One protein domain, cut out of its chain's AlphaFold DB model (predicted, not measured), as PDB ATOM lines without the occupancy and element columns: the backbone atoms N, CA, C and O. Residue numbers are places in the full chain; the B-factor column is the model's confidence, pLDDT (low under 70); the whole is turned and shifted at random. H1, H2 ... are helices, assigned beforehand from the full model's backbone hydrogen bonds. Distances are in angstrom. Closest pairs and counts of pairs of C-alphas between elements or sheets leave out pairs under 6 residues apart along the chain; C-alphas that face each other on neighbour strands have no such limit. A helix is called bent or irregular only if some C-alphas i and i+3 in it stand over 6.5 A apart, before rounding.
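Overview. This is residues 23 to 96 of the 98 residues of an uncharacterized protein of Parabacteroides sp. OF04-13BH (UniProt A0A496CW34). This is an open, strung-out chain of helices with no shared core: at one end H2 and H3 make a loose V, with H1 leading into H2 from beyond a corner, and at the other end the short H4 and then H5 form a loose hook, in which H5 folds back toward the H3 end. The stretch of residues 65 to 74, which has no named element, spans the gap between these two groups. The printed part has 74 residues with five named helices, in the order H1, H2, H3, H4, H5 along the chain, and no named strand; the class is all helix. The whole is extended, with a radius of gyration of the C-alphas of 20.6 A, and flat in outline, with spans of 56 by 36 by 19 A.

Arrangement. H3, residues 50 to 64, is the longest helix by residues, and its centre is nearest to the mean of the C-alphas, at 10.9 A. It touches no helix but is near H2, residues 38 to 47. H2 and H3 are close but not clearly touching, with 2 pairs of C-alphas within 8 A; their closest C-alphas are those of Phe 45 and Lys 53, 6.5 A apart. They run opposite ways at a shallow tilt of 34 degrees, only just short of steep, and their centres are 13.4 A apart. H1, residues 23 to 36, and H2 meet only through their link. H1 and H3 are apart. On the far side of residues 65 to 74 comes H4, residues 75 to 78, which is apart from H3. H5, residues 82 to 94, is only just apart from H4, with their closest C-alphas 8.0 A from each other. H5 is also apart from H1, H2 and H3. In H1 every pair of O i and N i+4 is within hydrogen-bond range, while the figures are 5 of 6 in H2, 9 of 11 in H3 and 7 of 9 in H5. H4 is too short for any such pair, and its 1 pair of O i and N i+3 is not within range.

Along the chain. H3 runs from Asp 50 to Val 64, 15 residues and 21.3 A from first to last C-alpha, with C-alpha 50 at (118.898, 106.546, 86.369). H2 runs from Gln 38 to Lys 47, 10 residues and 14.6 A. H1 runs from Asn 23 to Asp 36, 14 residues and 20.0 A, and begins with C-alpha 23 at (85.170, 116.173, 94.552). H4, Asp 75 to Asn 78, has 4 residues and is irregular: C-alphas 75 and 78 are 7.2 A apart. H5 runs from Ala 82 to Asn 94, 13 residues and 19.3 A, and ends with C-alpha 94 at (95.495, 130.961, 65.062).

Size, cuts and confidence. The two C-alphas farthest apart are those of Glu 40 and Asn 80, at 56.2 A, and the first and last printed C-alphas, of Asn 23 and Asn 96, are 29.4 A apart. The printed part has no cut. The links H1 to H2, H2 to H3 and H4 to H5 are tight; the link H3 to H4, with 10 residues, is short, and no link is long. Residues 23 to 43, 58 to 75, 77 to 83 and 86 to 96 stand free. The mean pLDDT of the printed part is 76.7, and the 31 residues from 66 to 96 are under 70, with a mean of 51 in H4 and 64 in H5.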
ATOM      1  N   ASN A  23      84.138 116.230  95.590       84.19
ATOM      2  CA  ASN A  23      85.170 116.173  94.552       84.19
ATOM      3  C   ASN A  23      86.129 117.365  94.618       84.19
ATOM      4  O   ASN A  23      87.311 117.207  94.335       84.19
ATOM      5  N   THR A  24      85.638 118.552  94.976       84.38
ATOM      6  CA  THR A  24      86.490 119.736  95.145       84.38
ATOM      7  C   THR A  24      87.371 119.596  96.384       84.38
ATOM      8  O   THR A  24      88.553 119.903  96.320       84.38
ATOM      9  N   GLU A  25      86.830 119.072  97.481       86.75
ATOM     10  CA  GLU A  25      87.599 118.840  98.710       86.75
ATOM     11  C   GLU A  25      88.718 117.824  98.512       86.75
ATOM     12  O   GLU A  25      89.851 118.083  98.898       86.75
ATOM     13  N   ILE A  26      88.423 116.703  97.852       86.44
ATOM     14  CA  ILE A  26      89.423 115.674  97.549       86.44
ATOM     15  C   ILE A  26      90.523 116.253  96.652       86.44
ATOM     16  O   ILE A  26      91.700 116.000  96.884       86.44
ATOM     17  N   LYS A  27      90.167 117.076  95.656       86.62
ATOM     18  CA  LYS A  27      91.153 117.756  94.802       86.62
ATOM     19  C   LYS A  27      92.047 118.708  95.591       86.62
ATOM     20  O   LYS A  27      93.249 118.722  95.346       86.62
ATOM     21  N   ASN A  28      91.478 119.484  96.511       89.00
ATOM     22  CA  ASN A  28      92.247 120.391  97.360       89.00
ATOM     23  C   ASN A  28      93.186 119.608  98.280       89.00
ATOM     24  O   ASN A  28      94.374 119.888  98.297       89.00
ATOM     25  N   PHE A  29      92.690 118.550  98.923       91.69
ATOM     26  CA  PHE A  29      93.521 117.664  99.735       91.69
ATOM     27  C   PHE A  29      94.702 117.089  98.943       91.69
ATOM     28  O   PHE A  29      95.839 117.159  99.395       91.69
ATOM     29  N   PHE A  30      94.457 116.554  97.741       89.44
ATOM     30  CA  PHE A  30      95.535 116.029  96.900       89.44
ATOM     31  C   PHE A  30      96.517 117.116  96.462       89.44
ATOM     32  O   PHE A  30      97.715 116.853  96.393       89.44
ATOM     33  N   ARG A  31      96.031 118.323  96.159       88.50
ATOM     34  CA  ARG A  31      96.888 119.464  95.825       88.50
ATOM     35  C   ARG A  31      97.822 119.791  96.987       88.50
ATOM     36  O   ARG A  31      99.027 119.861  96.768       88.50
ATOM     37  N   ASP A  32      97.264 119.971  98.178       93.19
ATOM     38  CA  ASP A  32      98.013 120.368  99.369       93.19
ATOM     39  C   ASP A  32      99.018 119.274  99.742       93.19
ATOM     40  O   ASP A  32     100.208 119.541  99.858       93.19
ATOM     41  N   PHE A  33      98.586 118.007  99.730       92.69
ATOM     42  CA  PHE A  33      99.465 116.857  99.938       92.69
ATOM     43  C   PHE A  33     100.664 116.839  98.977       92.69
ATOM     44  O   PHE A  33     101.795 116.608  99.400       92.69
ATOM     45  N   VAL A  34     100.448 117.085  97.681       89.38
ATOM     46  CA  VAL A  34     101.541 117.101  96.694       89.38
ATOM     47  C   VAL A  34     102.499 118.272  96.930       89.38
ATOM     48  O   VAL A  34     103.708 118.094  96.781       89.38
ATOM     49  N   ILE A  35     101.983 119.450  97.291       91.50
ATOM     50  CA  ILE A  35     102.798 120.640  97.575       91.50
ATOM     51  C   ILE A  35     103.651 120.413  98.827       91.50
ATOM     52  O   ILE A  35     104.866 120.604  98.780       91.50
ATOM     53  N   ASP A  36     103.041 119.936  99.909       95.06
ATOM     54  CA  ASP A  36     103.713 119.739 101.196       95.06
ATOM     55  C   ASP A  36     104.843 118.703 101.101       95.06
ATOM     56  O   ASP A  36     105.896 118.847 101.722       95.06
ATOM     57  N   ASN A  37     104.669 117.681 100.260       93.31
ATOM     58  CA  ASN A  37     105.648 116.608 100.073       93.31
ATOM     59  C   ASN A  37     106.665 116.889  98.952       93.31
ATOM     60  O   ASN A  37     107.510 116.040  98.655       93.31
ATOM     61  N   GLN A  38     106.627 118.062  98.313       91.25
ATOM     62  CA  GLN A  38     107.472 118.355  97.153       91.25
ATOM     63  C   GLN A  38     108.974 118.300  97.488       91.25
ATOM     64  O   GLN A  38     109.777 117.802  96.694       91.25
ATOM     65  N   GLU A  39     109.370 118.793  98.662       92.56
ATOM     66  CA  GLU A  39     110.765 118.776  99.123       92.56
ATOM     67  C   GLU A  39     111.271 117.352  99.382       92.56
ATOM     68  O   GLU A  39     112.386 116.989  98.993       92.56
ATOM     69  N   GLU A  40     110.442 116.510  99.998       93.38
ATOM     70  CA  GLU A  40     110.769 115.106 100.235       93.38
ATOM     71  C   GLU A  40     110.839 114.317  98.924       93.38
ATOM     72  O   GLU A  40     111.783 113.552  98.701       93.38
ATOM     73  N   PHE A  41     109.919 114.593  97.998       92.25
ATOM     74  CA  PHE A  41     109.939 114.025  96.657       92.25
ATOM     75  C   PHE A  41     111.237 114.352  95.910       92.25
ATOM     76  O   PHE A  41     111.846 113.448  95.338       92.25
ATOM     77  N   LYS A  42     111.725 115.603  95.950       91.25
ATOM     78  CA  LYS A  42     113.017 115.973  95.334       91.25
ATOM     79  C   LYS A  42     114.173 115.150  95.910       91.25
ATOM     80  O   LYS A  42     115.007 114.642  95.158       91.25
ATOM     81  N   LYS A  43     114.214 114.978  97.237       94.69
ATOM     82  CA  LYS A  43     115.247 114.176  97.915       94.69
ATOM     83  C   LYS A  43     115.178 112.703  97.507       94.69
ATOM     84  O   LYS A  43     116.220 112.096  97.264       94.69
ATOM     85  N   ALA A  44     113.978 112.131  97.417       92.31
ATOM     86  CA  ALA A  44     113.777 110.756  96.966       92.31
ATOM     87  C   ALA A  44     114.155 110.581  95.488       92.31
ATOM     88  O   ALA A  44     114.855 109.633  95.139       92.31
ATOM     89  N   PHE A  45     113.777 111.537  94.635       91.88
ATOM     90  CA  PHE A  45     114.093 111.532  93.211       91.88
ATOM     91  C   PHE A  45     115.603 111.473  92.957       91.88
ATOM     92  O   PHE A  45     116.059 110.693  92.128       91.88
ATOM     93  N   LEU A  46     116.406 112.223  93.718       91.44
ATOM     94  CA  LEU A  46     117.867 112.200  93.592       91.44
ATOM     95  C   LEU A  46     118.494 110.844  93.957       91.44
ATOM     96  O   LEU A  46     119.541 110.496  93.407       91.44
ATOM     97  N   LYS A  47     117.842 110.059  94.823       94.81
ATOM     98  CA  LYS A  47     118.296 108.725  95.251       94.81
ATOM     99  C   LYS A  47     117.886 107.596  94.298       94.81
ATOM    100  O   LYS A  47     118.381 106.481  94.441       94.81
ATOM    101  N   LEU A  48     116.986 107.855  93.349       92.44
ATOM    102  CA  LEU A  48     116.544 106.852  92.381       92.44
ATOM    103  C   LEU A  48     117.665 106.455  91.408       92.44
ATOM    104  O   LEU A  48     118.587 107.229  91.131       92.44
ATOM    105  N   LYS A  49     117.541 105.249  90.846       94.00
ATOM    106  CA  LYS A  49     118.369 104.789  89.727       94.00
ATOM    107  C   LYS A  49     118.042 105.585  88.466       94.00
ATOM    108  O   LYS A  49     116.914 106.046  88.290       94.00
ATOM    109  N   ASP A  50     119.005 105.687  87.557       92.19
ATOM    110  CA  ASP A  50     118.898 106.546  86.369       92.19
ATOM    111  C   ASP A  50     117.683 106.215  85.493       92.19
ATOM    112  O   ASP A  50     116.967 107.113  85.050       92.19
ATOM    113  N   LYS A  51     117.374 104.925  85.318       93.31
ATOM    114  CA  LYS A  51     116.190 104.482  84.566       93.31
ATOM    115  C   LYS A  51     114.882 104.998  85.179       93.31
ATOM    116  O   LYS A  51     114.009 105.475  84.454       93.31
ATOM    117  N   ASP A  52     114.757 104.927  86.501       93.00
ATOM    118  CA  ASP A  52     113.545 105.329  87.219       93.00
ATOM    119  C   ASP A  52     113.412 106.856  87.264       93.00
ATOM    120  O   ASP A  52     112.313 107.384  87.079       93.00
ATOM    121  N   LYS A  53     114.536 107.576  87.404       91.12
ATOM    122  CA  LYS A  53     114.586 109.041  87.268       91.12
ATOM    123  C   LYS A  53     114.036 109.492  85.918       91.12
ATOM    124  O   LYS A  53     113.147 110.343  85.877       91.12
ATOM    125  N   CYS A  54     114.515 108.894  84.826       91.00
ATOM    126  CA  CYS A  54     114.049 109.216  83.477       91.00
ATOM    127  C   CYS A  54     112.551 108.936  83.305       91.00
ATOM    128  O   CYS A  54     111.844 109.750  82.717       91.00
ATOM    129  N   ALA A  55     112.048 107.824  83.847       92.69
ATOM    130  CA  ALA A  55     110.630 107.473  83.757       92.69
ATOM    131  C   ALA A  55     109.725 108.472  84.497       92.69
ATOM    132  O   ALA A  55     108.694 108.891  83.965       92.69
ATOM    133  N   VAL A  56     110.112 108.874  85.711       91.19
ATOM    134  CA  VAL A  56     109.389 109.887  86.492       91.19
ATOM    135  C   VAL A  56     109.418 111.242  85.780       91.19
ATOM    136  O   VAL A  56     108.382 111.894  85.668       91.19
ATOM    137  N   TYR A  57     110.574 111.631  85.236       89.25
ATOM    138  CA  TYR A  57     110.729 112.874  84.481       89.25
ATOM    139  C   TYR A  57     109.844 112.913  83.226       89.25
ATOM    140  O   TYR A  57     109.127 113.887  83.003       89.25
ATOM    141  N   LEU A  58     109.824 111.828  82.444       88.25
ATOM    142  CA  LEU A  58     108.957 111.687  81.270       88.25
ATOM    143  C   LEU A  58     107.480 111.851  81.631       88.25
ATOM    144  O   LEU A  58     106.787 112.636  80.991       88.25
ATOM    145  N   LYS A  59     107.008 111.183  82.690       88.38
ATOM    146  CA  LYS A  59     105.616 111.319  83.151       88.38
ATOM    147  C   LYS A  59     105.286 112.737  83.610       88.38
ATOM    148  O   LYS A  59     104.220 113.243  83.283       88.38
ATOM    149  N   ALA A  60     106.188 113.394  84.339       85.69
ATOM    150  CA  ALA A  60     105.991 114.780  84.764       85.69
ATOM    151  C   ALA A  60     105.912 115.739  83.561       85.69
ATOM    152  O   ALA A  60     105.104 116.666  83.559       85.69
ATOM    153  N   SER A  61     106.707 115.483  82.516       83.25
ATOM    154  CA  SER A  61     106.734 116.313  81.310       83.25
ATOM    155  C   SER A  61     105.400 116.337  80.556       83.25
ATOM    156  O   SER A  61     105.075 117.368  79.975       83.25
ATOM    157  N   GLU A  62     104.581 115.278  80.629       83.94
ATOM    158  CA  GLU A  62     103.275 115.207  79.946       83.94
ATOM    159  C   GLU A  62     102.259 116.240  80.460       83.94
ATOM    160  O   GLU A  62     101.306 116.572  79.756       83.94
ATOM    161  N   PHE A  63     102.451 116.753  81.679       80.62
ATOM    162  CA  PHE A  63     101.568 117.753  82.284       80.62
ATOM    163  C   PHE A  63     101.982 119.196  81.978       80.62
ATOM    164  O   PHE A  63     101.174 120.107  82.143       80.62
ATOM    165  N   VAL A  64     103.232 119.414  81.562       73.25
ATOM    166  CA  VAL A  64     103.792 120.750  81.285       73.25
ATOM    167  C   VAL A  64     103.931 120.976  79.786       73.25
ATOM    168  O   VAL A  64     103.640 122.057  79.277       73.25
ATOM    169  N   VAL A  65     104.379 119.947  79.075       72.19
ATOM    170  CA  VAL A  65     104.576 119.980  77.637       72.19
ATOM    171  C   VAL A  65     103.331 119.390  76.987       72.19
ATOM    172  O   VAL A  65     103.020 118.223  77.236       72.19
ATOM    173  N   PRO A  66     102.612 120.149  76.139       68.56
ATOM    174  CA  PRO A  66     101.526 119.581  75.362       68.56
ATOM    175  C   PRO A  66     102.095 118.430  74.538       68.56
ATOM    176  O   PRO A  66     102.991 118.619  73.712       68.56
ATOM    177  N   LYS A  67     101.595 117.220  74.804       65.38
ATOM    178  CA  LYS A  67     101.965 116.033  74.039       65.38
ATOM    179  C   LYS A  67     101.685 116.357  72.584       65.38
ATOM    180  O   LYS A  67     100.547 116.681  72.249       65.38
ATOM    181  N   VAL A  68     102.720 116.318  71.744       62.09
ATOM    182  CA  VAL A  68     102.554 116.501  70.304       62.09
ATOM    183  C   VAL A  68     101.585 115.413  69.870       62.09
ATOM    184  O   VAL A  68     101.940 114.234  69.832       62.09
ATOM    185  N   SER A  69     100.326 115.789  69.658       58.19
ATOM    186  CA  SER A  69      99.320 114.886  69.134       58.19
ATOM    187  C   SER A  69      99.871 114.436  67.798       58.19
ATOM    188  O   SER A  69     100.062 115.279  66.917       58.19
ATOM    189  N   SER A  70     100.190 113.146  67.658       55.06
ATOM    190  CA  SER A  70     100.478 112.604  66.338       55.06
ATOM    191  C   SER A  70      99.275 112.989  65.495       55.06
ATOM    192  O   SER A  70      98.158 112.565  65.807       55.06
ATOM    193  N   ILE A  71      99.477 113.864  64.512       54.50
ATOM    194  CA  ILE A  71      98.439 114.182  63.545       54.50
ATOM    195  C   ILE A  71      98.072 112.823  62.969       54.50
ATOM    196  O   ILE A  71      98.894 112.187  62.307       54.50
ATOM    197  N   LYS A  72      96.889 112.313  63.320       53.06
ATOM    198  CA  LYS A  72      96.354 111.149  62.642       53.06
ATOM    199  C   LYS A  72      96.125 111.641  61.225       53.06
ATOM    200  O   LYS A  72      95.181 112.380  60.973       53.06
ATOM    201  N   PHE A  73      97.031 111.301  60.316       51.84
ATOM    202  CA  PHE A  73      96.920 111.573  58.882       51.84
ATOM    203  C   PHE A  73      95.785 110.738  58.250       51.84
ATOM    204  O   PHE A  73      95.897 110.245  57.133       51.84
ATOM    205  N   GLU A  74      94.688 110.535  58.975       55.19
ATOM    206  CA  GLU A  74      93.485 109.861  58.499       55.19
ATOM    207  C   GLU A  74      92.633 110.842  57.671       55.19
ATOM    208  O   GLU A  74      92.023 110.423  56.690       55.19
ATOM    209  N   ASP A  75      92.735 112.153  57.933       50.25
ATOM    210  CA  ASP A  75      92.026 113.204  57.178       50.25
ATOM    211  C   ASP A  75      92.769 113.685  55.914       50.25
ATOM    212  O   ASP A  75      92.210 114.412  55.095       50.25
ATOM    213  N   ALA A  76      94.022 113.265  55.703       50.41
ATOM    214  CA  ALA A  76      94.832 113.676  54.547       50.41
ATOM    215  C   ALA A  76      94.633 112.792  53.300       50.41
ATOM    216  O   ALA A  76      95.339 112.957  52.307       50.41
ATOM    217  N   LYS A  77      93.694 111.836  53.331       51.84
ATOM    218  CA  LYS A  77      93.480 110.906  52.211       51.84
ATOM    219  C   LYS A  77      92.688 111.481  51.032       51.84
ATOM    220  O   LYS A  77      92.625 110.807  50.013       51.84
ATOM    221  N   ASN A  78      92.141 112.699  51.121       53.31
ATOM    222  CA  ASN A  78      91.303 113.272  50.054       53.31
ATOM    223  C   ASN A  78      91.662 114.703  49.604       53.31
ATOM    224  O   ASN A  78      90.850 115.352  48.951       53.31
ATOM    225  N   THR A  79      92.870 115.203  49.876       55.16
ATOM    226  CA  THR A  79      93.306 116.528  49.386       55.16
ATOM    227  C   THR A  79      94.560 116.406  48.523       55.16
ATOM    228  O   THR A  79      95.667 116.258  49.036       55.16
ATOM    229  N   ASN A  80      94.391 116.481  47.199       56.94
ATOM    230  CA  ASN A  80      95.459 116.372  46.190       56.94
ATOM    231  C   ASN A  80      96.238 117.686  45.968       56.94
ATOM    232  O   ASN A  80      96.744 117.941  44.876       56.94
ATOM    233  N   SER A  81      96.329 118.561  46.972       64.19
ATOM    234  CA  SER A  81      96.993 119.856  46.816       64.19
ATOM    235  C   SER A  81      97.710 120.296  48.088       64.19
ATOM    236  O   SER A  81      97.100 120.491  49.140       64.19
ATOM    237  N   ALA A  82      99.021 120.533  47.969       59.97
ATOM    238  CA  ALA A  82      99.883 121.040  49.040       59.97
ATOM    239  C   ALA A  82      99.377 122.366  49.650       59.97
ATOM    240  O   ALA A  82      99.666 122.684  50.804       59.97
ATOM    241  N   VAL A  83      98.579 123.123  48.891       61.59
ATOM    242  CA  VAL A  83      97.991 124.398  49.318       61.59
ATOM    243  C   VAL A  83      96.920 124.198  50.395       61.59
ATOM    244  O   VAL A  83      96.792 125.030  51.294       61.59
ATOM    245  N   GLU A  84      96.161 123.103  50.352       61.84
ATOM    246  CA  GLU A  84      95.106 122.832  51.336       61.84
ATOM    247  C   GLU A  84      95.694 122.393  52.677       61.84
ATOM    248  O   GLU A  84      95.267 122.879  53.725       61.84
ATOM    249  N   LEU A  85      96.764 121.595  52.649       65.69
ATOM    250  CA  LEU A  85      97.510 121.207  53.848       65.69
ATOM    251  C   LEU A  85      98.123 122.422  54.563       65.69
ATOM    252  O   LEU A  85      98.066 122.513  55.790       65.69
ATOM    253  N   LEU A  86      98.645 123.398  53.810       69.19
ATOM    254  CA  LEU A  86      99.169 124.650  54.372       69.19
ATOM    255  C   LEU A  86      98.075 125.503  55.033       69.19
ATOM    256  O   LEU A  86      98.310 126.089  56.092       69.19
ATOM    257  N   LYS A  87      96.866 125.549  54.456       67.25
ATOM    258  CA  LYS A  87      95.721 126.272  55.041       67.25
ATOM    259  C   LYS A  87      95.227 125.617  56.330       67.25
ATOM    260  O   LYS A  87      94.939 126.327  57.294       67.25
ATOM    261  N   VAL A  88      95.178 124.286  56.369       65.38
ATOM    262  CA  VAL A  88      94.824 123.527  57.577       65.38
ATOM    263  C   VAL A  88      95.876 123.738  58.669       65.38
ATOM    264  O   VAL A  88      95.525 124.065  59.795       65.38
ATOM    265  N   ALA A  89      97.172 123.670  58.354       68.94
ATOM    266  CA  ALA A  89      98.229 123.930  59.337       68.94
ATOM    267  C   ALA A  89      98.189 125.368  59.903       68.94
ATOM    268  O   ALA A  89      98.437 125.585  61.092       68.94
ATOM    269  N   ALA A  90      97.844 126.358  59.074       69.56
ATOM    270  CA  ALA A  90      97.729 127.752  59.498       69.56
ATOM    271  C   ALA A  90      96.527 128.009  60.428       69.56
ATOM    272  O   ALA A  90      96.630 128.843  61.333       69.56
ATOM    273  N   SER A  91      95.408 127.296  60.257       64.69
ATOM    274  CA  SER A  91      94.217 127.478  61.102       64.69
ATOM    275  C   SER A  91      94.452 127.017  62.546       64.69
ATOM    276  O   SER A  91      94.052 127.712  63.482       64.69
ATOM    277  N   TYR A  92      95.209 125.932  62.746       64.00
ATOM    278  CA  TYR A  92      95.611 125.468  64.079       64.00
ATOM    279  C   TYR A  92      96.529 126.460  64.812       64.00
ATOM    280  O   TYR A  92      96.467 126.569  66.036       64.00
ATOM    281  N   LYS A  93      97.340 127.244  64.088       58.56
ATOM    282  CA  LYS A  93      98.227 128.259  64.687       58.56
ATOM    283  C   LYS A  93      97.463 129.475  65.235       58.56
ATOM    284  O   LYS A  93      97.915 130.090  66.199       58.56
ATOM    285  N   ASN A  94      96.303 129.802  64.663       54.78
ATOM    286  CA  ASN A  94      95.495 130.961  65.062       54.78
ATOM    287  C   ASN A  94      94.456 130.655  66.157       54.78
ATOM    288  O   ASN A  94      93.974 131.583  66.802       54.78
ATOM    289  N   GLY A  95      94.139 129.380  66.411       48.47
ATOM    290  CA  GLY A  95      93.191 128.969  67.458       48.47
ATOM    291  C   GLY A  95      93.700 129.120  68.901       48.47
ATOM    292  O   GLY A  95      92.891 129.127  69.822       48.47
ATOM    293  N   ASN A  96      95.012 129.299  69.105       47.66
ATOM    294  CA  ASN A  96      95.643 129.428  70.430       47.66
ATOM    295  C   ASN A  96      95.819 130.882  70.915       47.66
ATOM    296  O   ASN A  96      96.580 131.137  71.846       47.66
TER     297      ASN A  96